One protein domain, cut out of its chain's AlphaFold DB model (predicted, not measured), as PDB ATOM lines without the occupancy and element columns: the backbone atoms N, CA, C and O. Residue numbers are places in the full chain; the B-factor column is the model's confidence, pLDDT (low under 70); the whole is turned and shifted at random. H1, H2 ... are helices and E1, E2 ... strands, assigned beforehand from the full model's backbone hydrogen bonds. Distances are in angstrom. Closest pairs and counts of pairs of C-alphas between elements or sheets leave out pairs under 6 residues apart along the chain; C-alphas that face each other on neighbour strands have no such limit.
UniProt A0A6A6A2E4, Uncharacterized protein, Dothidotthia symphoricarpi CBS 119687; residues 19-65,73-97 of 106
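What this domain is: This is residues 19 to 65 and 73 to 97 of the 106 residues of an uncharacterized protein of Dothidotthia symphoricarpi CBS 119687 (UniProt A0A6A6A2E4). A strongly twisted sheet of three long strands, E1, E4 and E5, narrows at one end into a ribbon of two short strands, E2 and E3, while one short helix, H1, lies away from both sheets. Residues 30 to 37, of which 30 to 32 belong to H1, stick out. The 72 printed residues hold one named helix and five named strands, in the order H1 E1 E2 E3 E4 E5, and the class is mostly strand. The sheets, of order E1 - E4 - E5 and E2 - E3, are antiparallel. The whole is loose, with a radius of gyration of the C-alphas of 14.1 A, and elongated, spanning 45 by 28 by 16 A.

Where its parts are: Start at Phe 19 and go on to C-alpha 26 at (141.535, 143.328, 136.934), where H1 begins; it covers residues 26 to 32. Find C-alpha 50 at (167.006, 138.543, 130.316); from there E1 runs to residue 58, 21.4 A. E2 is residues 61 to 63 and E3 residues 73 to 75. E4, residues 79 to 86, spans 22.4 A; E5, residues 90 to 96, spans 19.8 A and ends at (160.697, 154.735, 134.644).

How they stand to each other: Look first at inner strand E4: N 56 and O 81 of E1 and E4 are 2.8 A apart, within hydrogen-bond range. In the hairpin of E4 and E5, N 84 and O 92 are 2.9 A apart. Residues 19 to 20 pair antiparallel with residues 94 to 95 of E5. E1 runs on into E2 at 48 degrees; across E2 and E3, N 62 and O 74 are 2.8 A apart. H1 is not on the three-stranded sheet; every O i to N i+4 pair in it is within hydrogen-bond range.

The domain as a whole: The C-alphas farthest apart, of Asp 48 and Leu 65, are 46.0 A apart. Residues 66 to 72 are not printed; C-alphas 65 and 73 are 8.6 A apart across the cut. H1 to E1 is a long link of 17 residues. Low confidence, pLDDT under 70, includes residues 35 to 41.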
ATOM      1  N   PHE A  19     158.839 151.603 138.525       85.62
ATOM      2  CA  PHE A  19     157.784 150.712 138.966       85.62
ATOM      3  C   PHE A  19     157.601 149.573 137.987       85.62
ATOM      4  O   PHE A  19     157.695 149.756 136.773       85.62
ATOM      5  N   MET A  20     157.260 148.415 138.526       81.44
ATOM      6  CA  MET A  20     156.791 147.286 137.749       81.44
ATOM      7  C   MET A  20     155.386 146.941 138.223       81.44
ATOM      8  O   MET A  20     155.123 146.892 139.423       81.44
ATOM      9  N   TYR A  21     154.490 146.725 137.267       76.88
ATOM     10  CA  TYR A  21     153.122 146.289 137.515       76.88
ATOM     11  C   TYR A  21     152.962 144.927 136.838       76.88
ATOM     12  O   TYR A  21     152.530 144.867 135.686       76.88
ATOM     13  N   PRO A  22     153.426 143.847 137.494       67.38
ATOM     14  CA  PRO A  22     153.518 142.528 136.878       67.38
ATOM     15  C   PRO A  22     152.152 141.874 136.674       67.38
ATOM     16  O   PRO A  22     152.033 140.972 135.857       67.38
ATOM     17  N   MET A  23     151.120 142.351 137.371       68.19
ATOM     18  CA  MET A  23     149.747 141.913 137.176       68.19
ATOM     19  C   MET A  23     148.949 143.055 136.540       68.19
ATOM     20  O   MET A  23     149.007 144.188 137.037       68.19
ATOM     21  N   PRO A  24     148.212 142.807 135.445       67.31
ATOM     22  CA  PRO A  24     147.325 143.817 134.908       67.31
ATOM     23  C   PRO A  24     146.205 144.070 135.922       67.31
ATOM     24  O   PRO A  24     145.735 143.153 136.596       67.31
ATOM     25  N   HIS A  25     145.780 145.329 136.053       70.75
ATOM     26  CA  HIS A  25     144.614 145.646 136.876       70.75
ATOM     27  C   HIS A  25     143.420 144.830 136.374       70.75
ATOM     28  O   HIS A  25     143.153 144.848 135.176       70.75
ATOM     29  N   GLN A  26     142.694 144.166 137.278       69.56
ATOM     30  CA  GLN A  26     141.535 143.328 136.934       69.56
ATOM     31  C   GLN A  26     140.567 144.059 135.993       69.56
ATOM     32  O   GLN A  26     140.223 143.545 134.943       69.56
ATOM     33  N   ILE A  27     140.284 145.332 136.285       75.31
ATOM     34  CA  ILE A  27     139.445 146.216 135.458       75.31
ATOM     35  C   ILE A  27     139.949 146.328 134.011       75.31
ATOM     36  O   ILE A  27     139.158 146.421 133.081       75.31
ATOM     37  N   VAL A  28     141.269 146.359 133.813       72.62
ATOM     38  CA  VAL A  28     141.878 146.426 132.479       72.62
ATOM     39  C   VAL A  28     141.762 145.081 131.778       72.62
ATOM     40  O   VAL A  28     141.454 145.074 130.596       72.62
ATOM     41  N   VAL A  29     141.978 143.971 132.493       74.81
ATOM     42  CA  VAL A  29     141.796 142.615 131.951       74.81
ATOM     43  C   VAL A  29     140.358 142.411 131.507       74.81
ATOM     44  O   VAL A  29     140.141 142.061 130.357       74.81
ATOM     45  N   ASP A  30     139.397 142.701 132.377       79.62
ATOM     46  CA  ASP A  30     137.969 142.527 132.106       79.62
ATOM     47  C   ASP A  30     137.507 143.389 130.920       79.62
ATOM     48  O   ASP A  30     136.603 143.013 130.184       79.62
ATOM     49  N   ALA A  31     138.144 144.546 130.703       79.31
ATOM     50  CA  ALA A  31     137.833 145.425 129.580       79.31
ATOM     51  C   ALA A  31     138.426 144.961 128.235       79.31
ATOM     52  O   ALA A  31     137.981 145.453 127.200       79.31
ATOM     53  N   ILE A  32     139.437 144.080 128.230       76.50
ATOM     54  CA  ILE A  32     140.154 143.655 127.008       76.50
ATOM     55  C   ILE A  32     140.179 142.134 126.798       76.50
ATOM     56  O   ILE A  32     140.752 141.674 125.810       76.50
ATOM     57  N   SER A  33     139.608 141.347 127.719       68.88
ATOM     58  CA  SER A  33     139.741 139.883 127.759       68.88
ATOM     59  C   SER A  33     139.214 139.196 126.508       68.88
ATOM     60  O   SER A  33     139.753 138.167 126.108       68.88
ATOM     61  N   ASP A  34     138.199 139.782 125.876       72.00
ATOM     62  CA  ASP A  34     137.570 139.229 124.677       72.00
ATOM     63  C   ASP A  34     138.402 139.488 123.407       72.00
ATOM     64  O   ASP A  34     138.219 138.817 122.394       72.00
ATOM     65  N   GLU A  35     139.350 140.432 123.458       65.88
ATOM     66  CA  GLU A  35     140.110 140.905 122.295       65.88
ATOM     67  C   GLU A  35     141.609 140.561 122.355       65.88
ATOM     68  O   GLU A  35     142.293 140.614 121.328       65.88
ATOM     69  N   VAL A  36     142.157 140.203 123.527       63.84
ATOM     70  CA  VAL A  36     143.609 140.037 123.713       63.84
ATOM     71  C   VAL A  36     143.969 138.794 124.533       63.84
ATOM     72  O   VAL A  36     143.633 138.668 125.707       63.84
ATOM     73  N   LEU A  37     144.791 137.918 123.941       61.47
ATOM     74  CA  LEU A  37     145.530 136.876 124.662       61.47
ATOM     75  C   LEU A  37     146.554 137.524 125.607       61.47
ATOM     76  O   LEU A  37     147.529 138.133 125.159       61.47
ATOM     77  N   LEU A  38     146.350 137.377 126.917       62.47
ATOM     78  CA  LEU A  38     147.302 137.848 127.920       62.47
ATOM     79  C   LEU A  38     148.596 137.030 127.837       62.47
ATOM     80  O   LEU A  38     148.622 135.828 128.096       62.47
ATOM     81  N   ALA A  39     149.687 137.693 127.467       62.88
ATOM     82  CA  ALA A  39     151.016 137.106 127.510       62.88
ATOM     83  C   ALA A  39     151.484 136.902 128.964       62.88
ATOM     84  O   ALA A  39     151.127 137.669 129.859       62.88
ATOM     85  N   TRP A  40     152.313 135.878 129.191       66.44
ATOM     86  CA  TRP A  40     152.851 135.545 130.512       66.44
ATOM     87  C   TRP A  40     153.794 136.647 131.015       66.44
ATOM     88  O   TRP A  40     154.870 136.877 130.451       66.44
ATOM     89  N   LEU A  41     153.388 137.325 132.089       69.38
ATOM     90  CA  LEU A  41     154.167 138.387 132.720       69.38
ATOM     91  C   LEU A  41     155.194 137.780 133.683       69.38
ATOM     92  O   LEU A  41     154.876 136.895 134.470       69.38
ATOM     93  N   GLN A  42     156.444 138.235 133.592       74.94
ATOM     94  CA  GLN A  42     157.485 137.870 134.553       74.94
ATOM     95  C   GLN A  42     157.351 138.775 135.785       74.94
ATOM     96  O   GLN A  42     157.468 139.995 135.660       74.94
ATOM     97  N   GLU A  43     157.101 138.178 136.951       74.62
ATOM     98  CA  GLU A  43     156.825 138.920 138.192       74.62
ATOM     99  C   GLU A  43     158.079 139.488 138.862       74.62
ATOM    100  O   GLU A  43     157.995 140.495 139.560       74.62
ATOM    101  N   ASP A  44     159.242 138.895 138.587       72.38
ATOM    102  CA  ASP A  44     160.505 139.258 139.226       72.38
ATOM    103  C   ASP A  44     161.420 140.081 138.311       72.38
ATOM    104  O   ASP A  44     161.461 139.898 137.090       72.38
ATOM    105  N   GLU A  45     162.236 140.949 138.918       68.12
ATOM    106  CA  GLU A  45     163.347 141.639 138.251       68.12
ATOM    107  C   GLU A  45     164.613 140.768 138.167       68.12
ATOM    108  O   GLU A  45     165.729 141.265 138.319       68.12
ATOM    109  N   ASP A  46     164.462 139.471 137.902       72.06
ATOM    110  CA  ASP A  46     165.619 138.627 137.619       72.06
ATOM    111  C   ASP A  46     166.321 139.164 136.364       72.06
ATOM    112  O   ASP A  46     165.704 139.355 135.309       72.06
ATOM    113  N   ASN A  47     167.597 139.509 136.508       68.25
ATOM    114  CA  ASN A  47     168.397 140.111 135.451       68.25
ATOM    115  C   ASN A  47     169.256 139.058 134.733       68.25
ATOM    116  O   ASN A  47     169.685 139.309 133.609       68.25
ATOM    117  N   ASP A  48     169.443 137.880 135.336       67.88
ATOM    118  CA  ASP A  48     170.322 136.819 134.833       67.88
ATOM    119  C   ASP A  48     169.683 136.056 133.662       67.88
ATOM    120  O   ASP A  48     170.371 135.464 132.835       67.88
ATOM    121  N   ASN A  49     168.354 136.130 133.540       72.00
ATOM    122  CA  ASN A  49     167.570 135.420 132.526       72.00
ATOM    123  C   ASN A  49     167.006 136.326 131.413       72.00
ATOM    124  O   ASN A  49     166.150 135.896 130.628       72.00
ATOM    125  N   VAL A  50     167.446 137.589 131.344       80.25
ATOM    126  CA  VAL A  50     167.006 138.543 130.316       80.25
ATOM    127  C   VAL A  50     167.715 138.239 129.001       80.25
ATOM    128  O   VAL A  50     168.920 138.427 128.876       80.25
ATOM    129  N   ASN A  51     166.951 137.831 127.990       83.06
ATOM    130  CA  ASN A  51     167.487 137.597 126.650       83.06
ATOM    131  C   ASN A  51     167.568 138.910 125.853       83.06
ATOM    132  O   ASN A  51     168.570 139.201 125.209       83.06
ATOM    133  N   ASN A  52     166.523 139.745 125.938       82.75
ATOM    134  CA  ASN A  52     166.443 141.005 125.197       82.75
ATOM    135  C   ASN A  52     165.942 142.141 126.093       82.75
ATOM    136  O   ASN A  52     165.076 141.944 126.946       82.75
ATOM    137  N   ASN A  53     166.423 143.360 125.852       86.62
ATOM    138  CA  ASN A  53     166.025 144.537 126.615       86.62
ATOM    139  C   ASN A  53     165.896 145.762 125.701       86.62
ATOM    140  O   ASN A  53     166.808 146.069 124.936       86.62
ATOM    141  N   TYR A  54     164.773 146.473 125.805       86.31
ATOM    142  CA  TYR A  54     164.452 147.632 124.976       86.31
ATOM    143  C   TYR A  54     163.975 148.794 125.838       86.31
ATOM    144  O   TYR A  54     163.114 148.628 126.700       86.31
ATOM    145  N   LEU A  55     164.485 149.993 125.561       88.31
ATOM    146  CA  LEU A  55     163.925 151.226 126.098       88.31
ATOM    147  C   LEU A  55     162.982 151.826 125.056       88.31
ATOM    148  O   LEU A  55     163.403 152.180 123.958       88.31
ATOM    149  N   ILE A  56     161.708 151.943 125.408       89.00
ATOM    150  CA  ILE A  56     160.675 152.522 124.556       89.00
ATOM    151  C   ILE A  56     160.042 153.727 125.241       89.00
ATOM    152  O   ILE A  56     160.069 153.873 126.462       89.00
ATOM    153  N   THR A  57     159.459 154.609 124.441       89.25
ATOM    154  CA  THR A  57     158.664 155.729 124.945       89.25
ATOM    155  C   THR A  57     157.225 155.547 124.506       89.25
ATOM    156  O   THR A  57     156.960 155.435 123.312       89.25
ATOM    157  N   VAL A  58     156.298 155.542 125.460       86.06
ATOM    158  CA  VAL A  58     154.867 155.378 125.192       86.06
ATOM    159  C   VAL A  58     154.145 156.700 125.412       86.06
ATOM    160  O   VAL A  58     154.461 157.469 126.324       86.06
ATOM    161  N   LYS A  59     153.175 156.973 124.542       87.12
ATOM    162  CA  LYS A  59     152.248 158.093 124.643       87.12
ATOM    163  C   LYS A  59     150.864 157.591 124.246       87.12
ATOM    164  O   LYS A  59     150.660 157.208 123.102       87.12
ATOM    165  N   ALA A  60     149.928 157.621 125.182       82.38
ATOM    166  CA  ALA A  60     148.520 157.380 124.904       82.38
ATOM    167  C   ALA A  60     147.854 158.642 124.335       82.38
ATOM    168  O   ALA A  60     148.104 159.753 124.825       82.38
ATOM    169  N   CYS A  61     147.002 158.448 123.332       86.19
ATOM    170  CA  CYS A  61     146.133 159.457 122.738       86.19
ATOM    171  C   CYS A  61     144.687 158.988 122.896       86.19
ATOM    172  O   CYS A  61     144.394 157.819 122.665       86.19
ATOM    173  N   PHE A  62     143.808 159.900 123.287       82.75
ATOM    174  CA  PHE A  62     142.409 159.624 123.574       82.75
ATOM    175  C   PHE A  62     141.554 160.566 122.747       82.75
ATOM    176  O   PHE A  62     141.696 161.783 122.861       82.75
ATOM    177  N   SER A  63     140.676 160.006 121.925       84.31
ATOM    178  CA  SER A  63     139.739 160.785 121.121       84.31
ATOM    179  C   SER A  63     138.488 161.107 121.932       84.31
ATOM    180  O   SER A  63     138.023 160.285 122.724       84.31
ATOM    181  N   TYR A  64     137.919 162.297 121.736       82.44
ATOM    182  CA  TYR A  64     136.577 162.572 122.242       82.44
ATOM    183  C   TYR A  64     135.541 161.883 121.352       82.44
ATOM    184  O   TYR A  64     135.620 161.955 120.132       82.44
ATOM    185  N   LEU A  65     134.549 161.244 121.975       77.44
ATOM    186  CA  LEU A  65     133.406 160.641 121.277       77.44
ATOM    187  C   LEU A  65     132.212 161.603 121.152       77.44
ATOM    188  O   LEU A  65     131.212 161.274 120.523       77.44
ATOM    189  N   GLY A  73     140.642 165.425 120.792       84.38
ATOM    190  CA  GLY A  73     141.027 164.544 121.879       84.38
ATOM    191  C   GLY A  73     142.043 165.176 122.815       84.38
ATOM    192  O   GLY A  73     142.378 166.355 122.709       84.38
ATOM    193  N   TRP A  74     142.581 164.358 123.708       84.94
ATOM    194  CA  TRP A  74     143.707 164.709 124.561       84.94
ATOM    195  C   TRP A  74     144.762 163.611 124.512       84.94
ATOM    196  O   TRP A  74     144.519 162.478 124.106       84.94
ATOM    197  N   SER A  75     145.985 163.952 124.901       83.12
ATOM    198  CA  SER A  75     147.066 162.977 124.940       83.12
ATOM    199  C   SER A  75     147.806 163.036 126.259       83.12
ATOM    200  O   SER A  75     147.959 164.099 126.862       83.12
ATOM    201  N   SER A  76     148.269 161.875 126.695       83.38
ATOM    202  CA  SER A  76     149.172 161.760 127.832       83.38
ATOM    203  C   SER A  76     150.541 162.379 127.522       83.38
ATOM    204  O   SER A  76     150.915 162.627 126.367       83.38
ATOM    205  N   ARG A  77     151.322 162.623 128.577       84.62
ATOM    206  CA  ARG A  77     152.756 162.895 128.436       84.62
ATOM    207  C   ARG A  77     153.498 161.602 128.095       84.62
ATOM    208  O   ARG A  77     153.022 160.506 128.367       84.62
ATOM    209  N   ARG A  78     154.684 161.747 127.508       86.25
ATOM    210  CA  ARG A  78     155.565 160.622 127.178       86.25
ATOM    211  C   ARG A  78     156.102 159.973 128.449       86.25
ATOM    212  O   ARG A  78     156.707 160.671 129.255       86.25
ATOM    213  N   ILE A  79     155.933 158.666 128.588       87.19
ATOM    214  CA  ILE A  79     156.548 157.865 129.654       87.19
ATOM    215  C   ILE A  79     157.617 156.954 129.059       87.19
ATOM    216  O   ILE A  79     157.436 156.414 127.967       87.19
ATOM    217  N   ALA A  80     158.735 156.802 129.764       89.25
ATOM    218  CA  ALA A  80     159.773 155.854 129.390       89.25
ATOM    219  C   ALA A  80     159.454 154.494 130.018       89.25
ATOM    220  O   ALA A  80     159.171 154.405 131.213       89.25
ATOM    221  N   ILE A  81     159.493 153.444 129.205       88.56
ATOM    222  CA  ILE A  81     159.269 152.066 129.632       88.56
ATOM    223  C   ILE A  81     160.466 151.239 129.190       88.56
ATOM    224  O   ILE A  81     160.871 151.273 128.029       88.56
ATOM    225  N   LYS A  82     161.024 150.468 130.115       89.00
ATOM    226  CA  LYS A  82     162.008 149.431 129.825       89.00
ATOM    227  C   LYS A  82     161.269 148.100 129.680       89.00
ATOM    228  O   LYS A  82     160.714 147.605 130.657       89.00
ATOM    229  N   LYS A  83     161.249 147.536 128.474       86.31
ATOM    230  CA  LYS A  83     160.681 146.216 128.173       86.31
ATOM    231  C   LYS A  83     161.794 145.174 128.214       86.31
ATOM    232  O   LYS A  83     162.731 145.272 127.420       86.31
ATOM    233  N   ARG A  84     161.683 144.172 129.086       87.75
ATOM    234  CA  ARG A  84     162.618 143.034 129.127       87.75
ATOM    235  C   ARG A  84     161.907 141.773 128.653       87.75
ATOM    236  O   ARG A  84     160.776 141.505 129.054       87.75
ATOM    237  N   GLY A  85     162.560 141.033 127.768       84.44
ATOM    238  CA  GLY A  85     162.120 139.742 127.255       84.44
ATOM    239  C   GLY A  85     162.963 138.614 127.838       84.44
ATOM    240  O   GLY A  85     164.187 138.710 127.906       84.44
ATOM    241  N   TYR A  86     162.289 137.541 128.219       83.88
ATOM    242  CA  TYR A  86     162.836 136.350 128.852       83.88
ATOM    243  C   TYR A  86     162.532 135.116 127.998       83.88
ATOM    244  O   TYR A  86     161.659 135.127 127.122       83.88
ATOM    245  N   TYR A  87     163.214 134.008 128.288       81.00
ATOM    246  CA  TYR A  87     162.887 132.717 127.686       81.00
ATOM    247  C   TYR A  87     161.421 132.320 127.927       81.00
ATOM    248  O   TYR A  87     160.832 132.634 128.967       81.00
ATOM    249  N   LYS A  88     160.869 131.558 126.971       79.88
ATOM    250  CA  LYS A  88     159.462 131.114 126.919       79.88
ATOM    251  C   LYS A  88     158.452 132.254 126.718       79.88
ATOM    252  O   LYS A  88     157.355 132.204 127.260       79.88
ATOM    253  N   ASN A  89     158.824 133.273 125.935       75.12
ATOM    254  CA  ASN A  89     157.971 134.422 125.600       75.12
ATOM    255  C   ASN A  89     157.452 135.195 126.828       75.12
ATOM    256  O   ASN A  89     156.399 135.827 126.785       75.12
ATOM    257  N   ARG A  90     158.197 135.130 127.934       78.81
ATOM    258  CA  ARG A  90     157.902 135.895 129.142       78.81
ATOM    259  C   ARG A  90     158.448 137.302 128.984       78.81
ATOM    260  O   ARG A  90     159.506 137.501 128.384       78.81
ATOM    261  N   HIS A  91     157.752 138.287 129.525       80.31
ATOM    262  CA  HIS A  91     158.226 139.665 129.486       80.31
ATOM    263  C   HIS A  91     157.807 140.450 130.722       80.31
ATOM    264  O   HIS A  91     156.762 140.183 131.314       80.31
ATOM    265  N   ASN A  92     158.578 141.476 131.060       83.06
ATOM    266  CA  ASN A  92     158.147 142.508 131.992       83.06
ATOM    267  C   ASN A  92     158.315 143.900 131.379       83.06
ATOM    268  O   ASN A  92     159.073 144.118 130.427       83.06
ATOM    269  N   ASN A  93     157.548 144.840 131.920       84.69
ATOM    270  CA  ASN A  93     157.599 146.244 131.557       84.69
ATOM    271  C   ASN A  93     157.831 147.047 132.832       84.69
ATOM    272  O   ASN A  93     157.028 146.999 133.763       84.69
ATOM    273  N   VAL A  94     158.925 147.794 132.850       86.81
ATOM    274  CA  VAL A  94     159.308 148.649 133.967       86.81
ATOM    275  C   VAL A  94     159.088 150.097 133.551       86.81
ATOM    276  O   VAL A  94     159.712 150.583 132.608       86.81
ATOM    277  N   VAL A  95     158.179 150.782 134.235       87.19
ATOM    278  CA  VAL A  95     157.898 152.206 134.035       87.19
ATOM    279  C   VAL A  95     158.959 153.005 134.772       87.19
ATOM    280  O   VAL A  95     159.124 152.851 135.979       87.19
ATOM    281  N   ILE A  96     159.682 153.860 134.056       86.44
ATOM    282  CA  ILE A  96     160.697 154.735 134.644       86.44
ATOM    283  C   ILE A  96     160.024 156.051 135.016       86.44
ATOM    284  O   ILE A  96     159.352 156.669 134.182       86.44
ATOM    285  N   ASN A  97     160.213 156.497 136.256       85.56
ATOM    286  CA  ASN A  97     159.666 157.771 136.684       85.56
ATOM    287  C   ASN A  97     160.310 158.941 135.939       85.56
ATOM    288  O   ASN A  97     161.500 158.966 135.603       85.56
TER     289      ASN A  97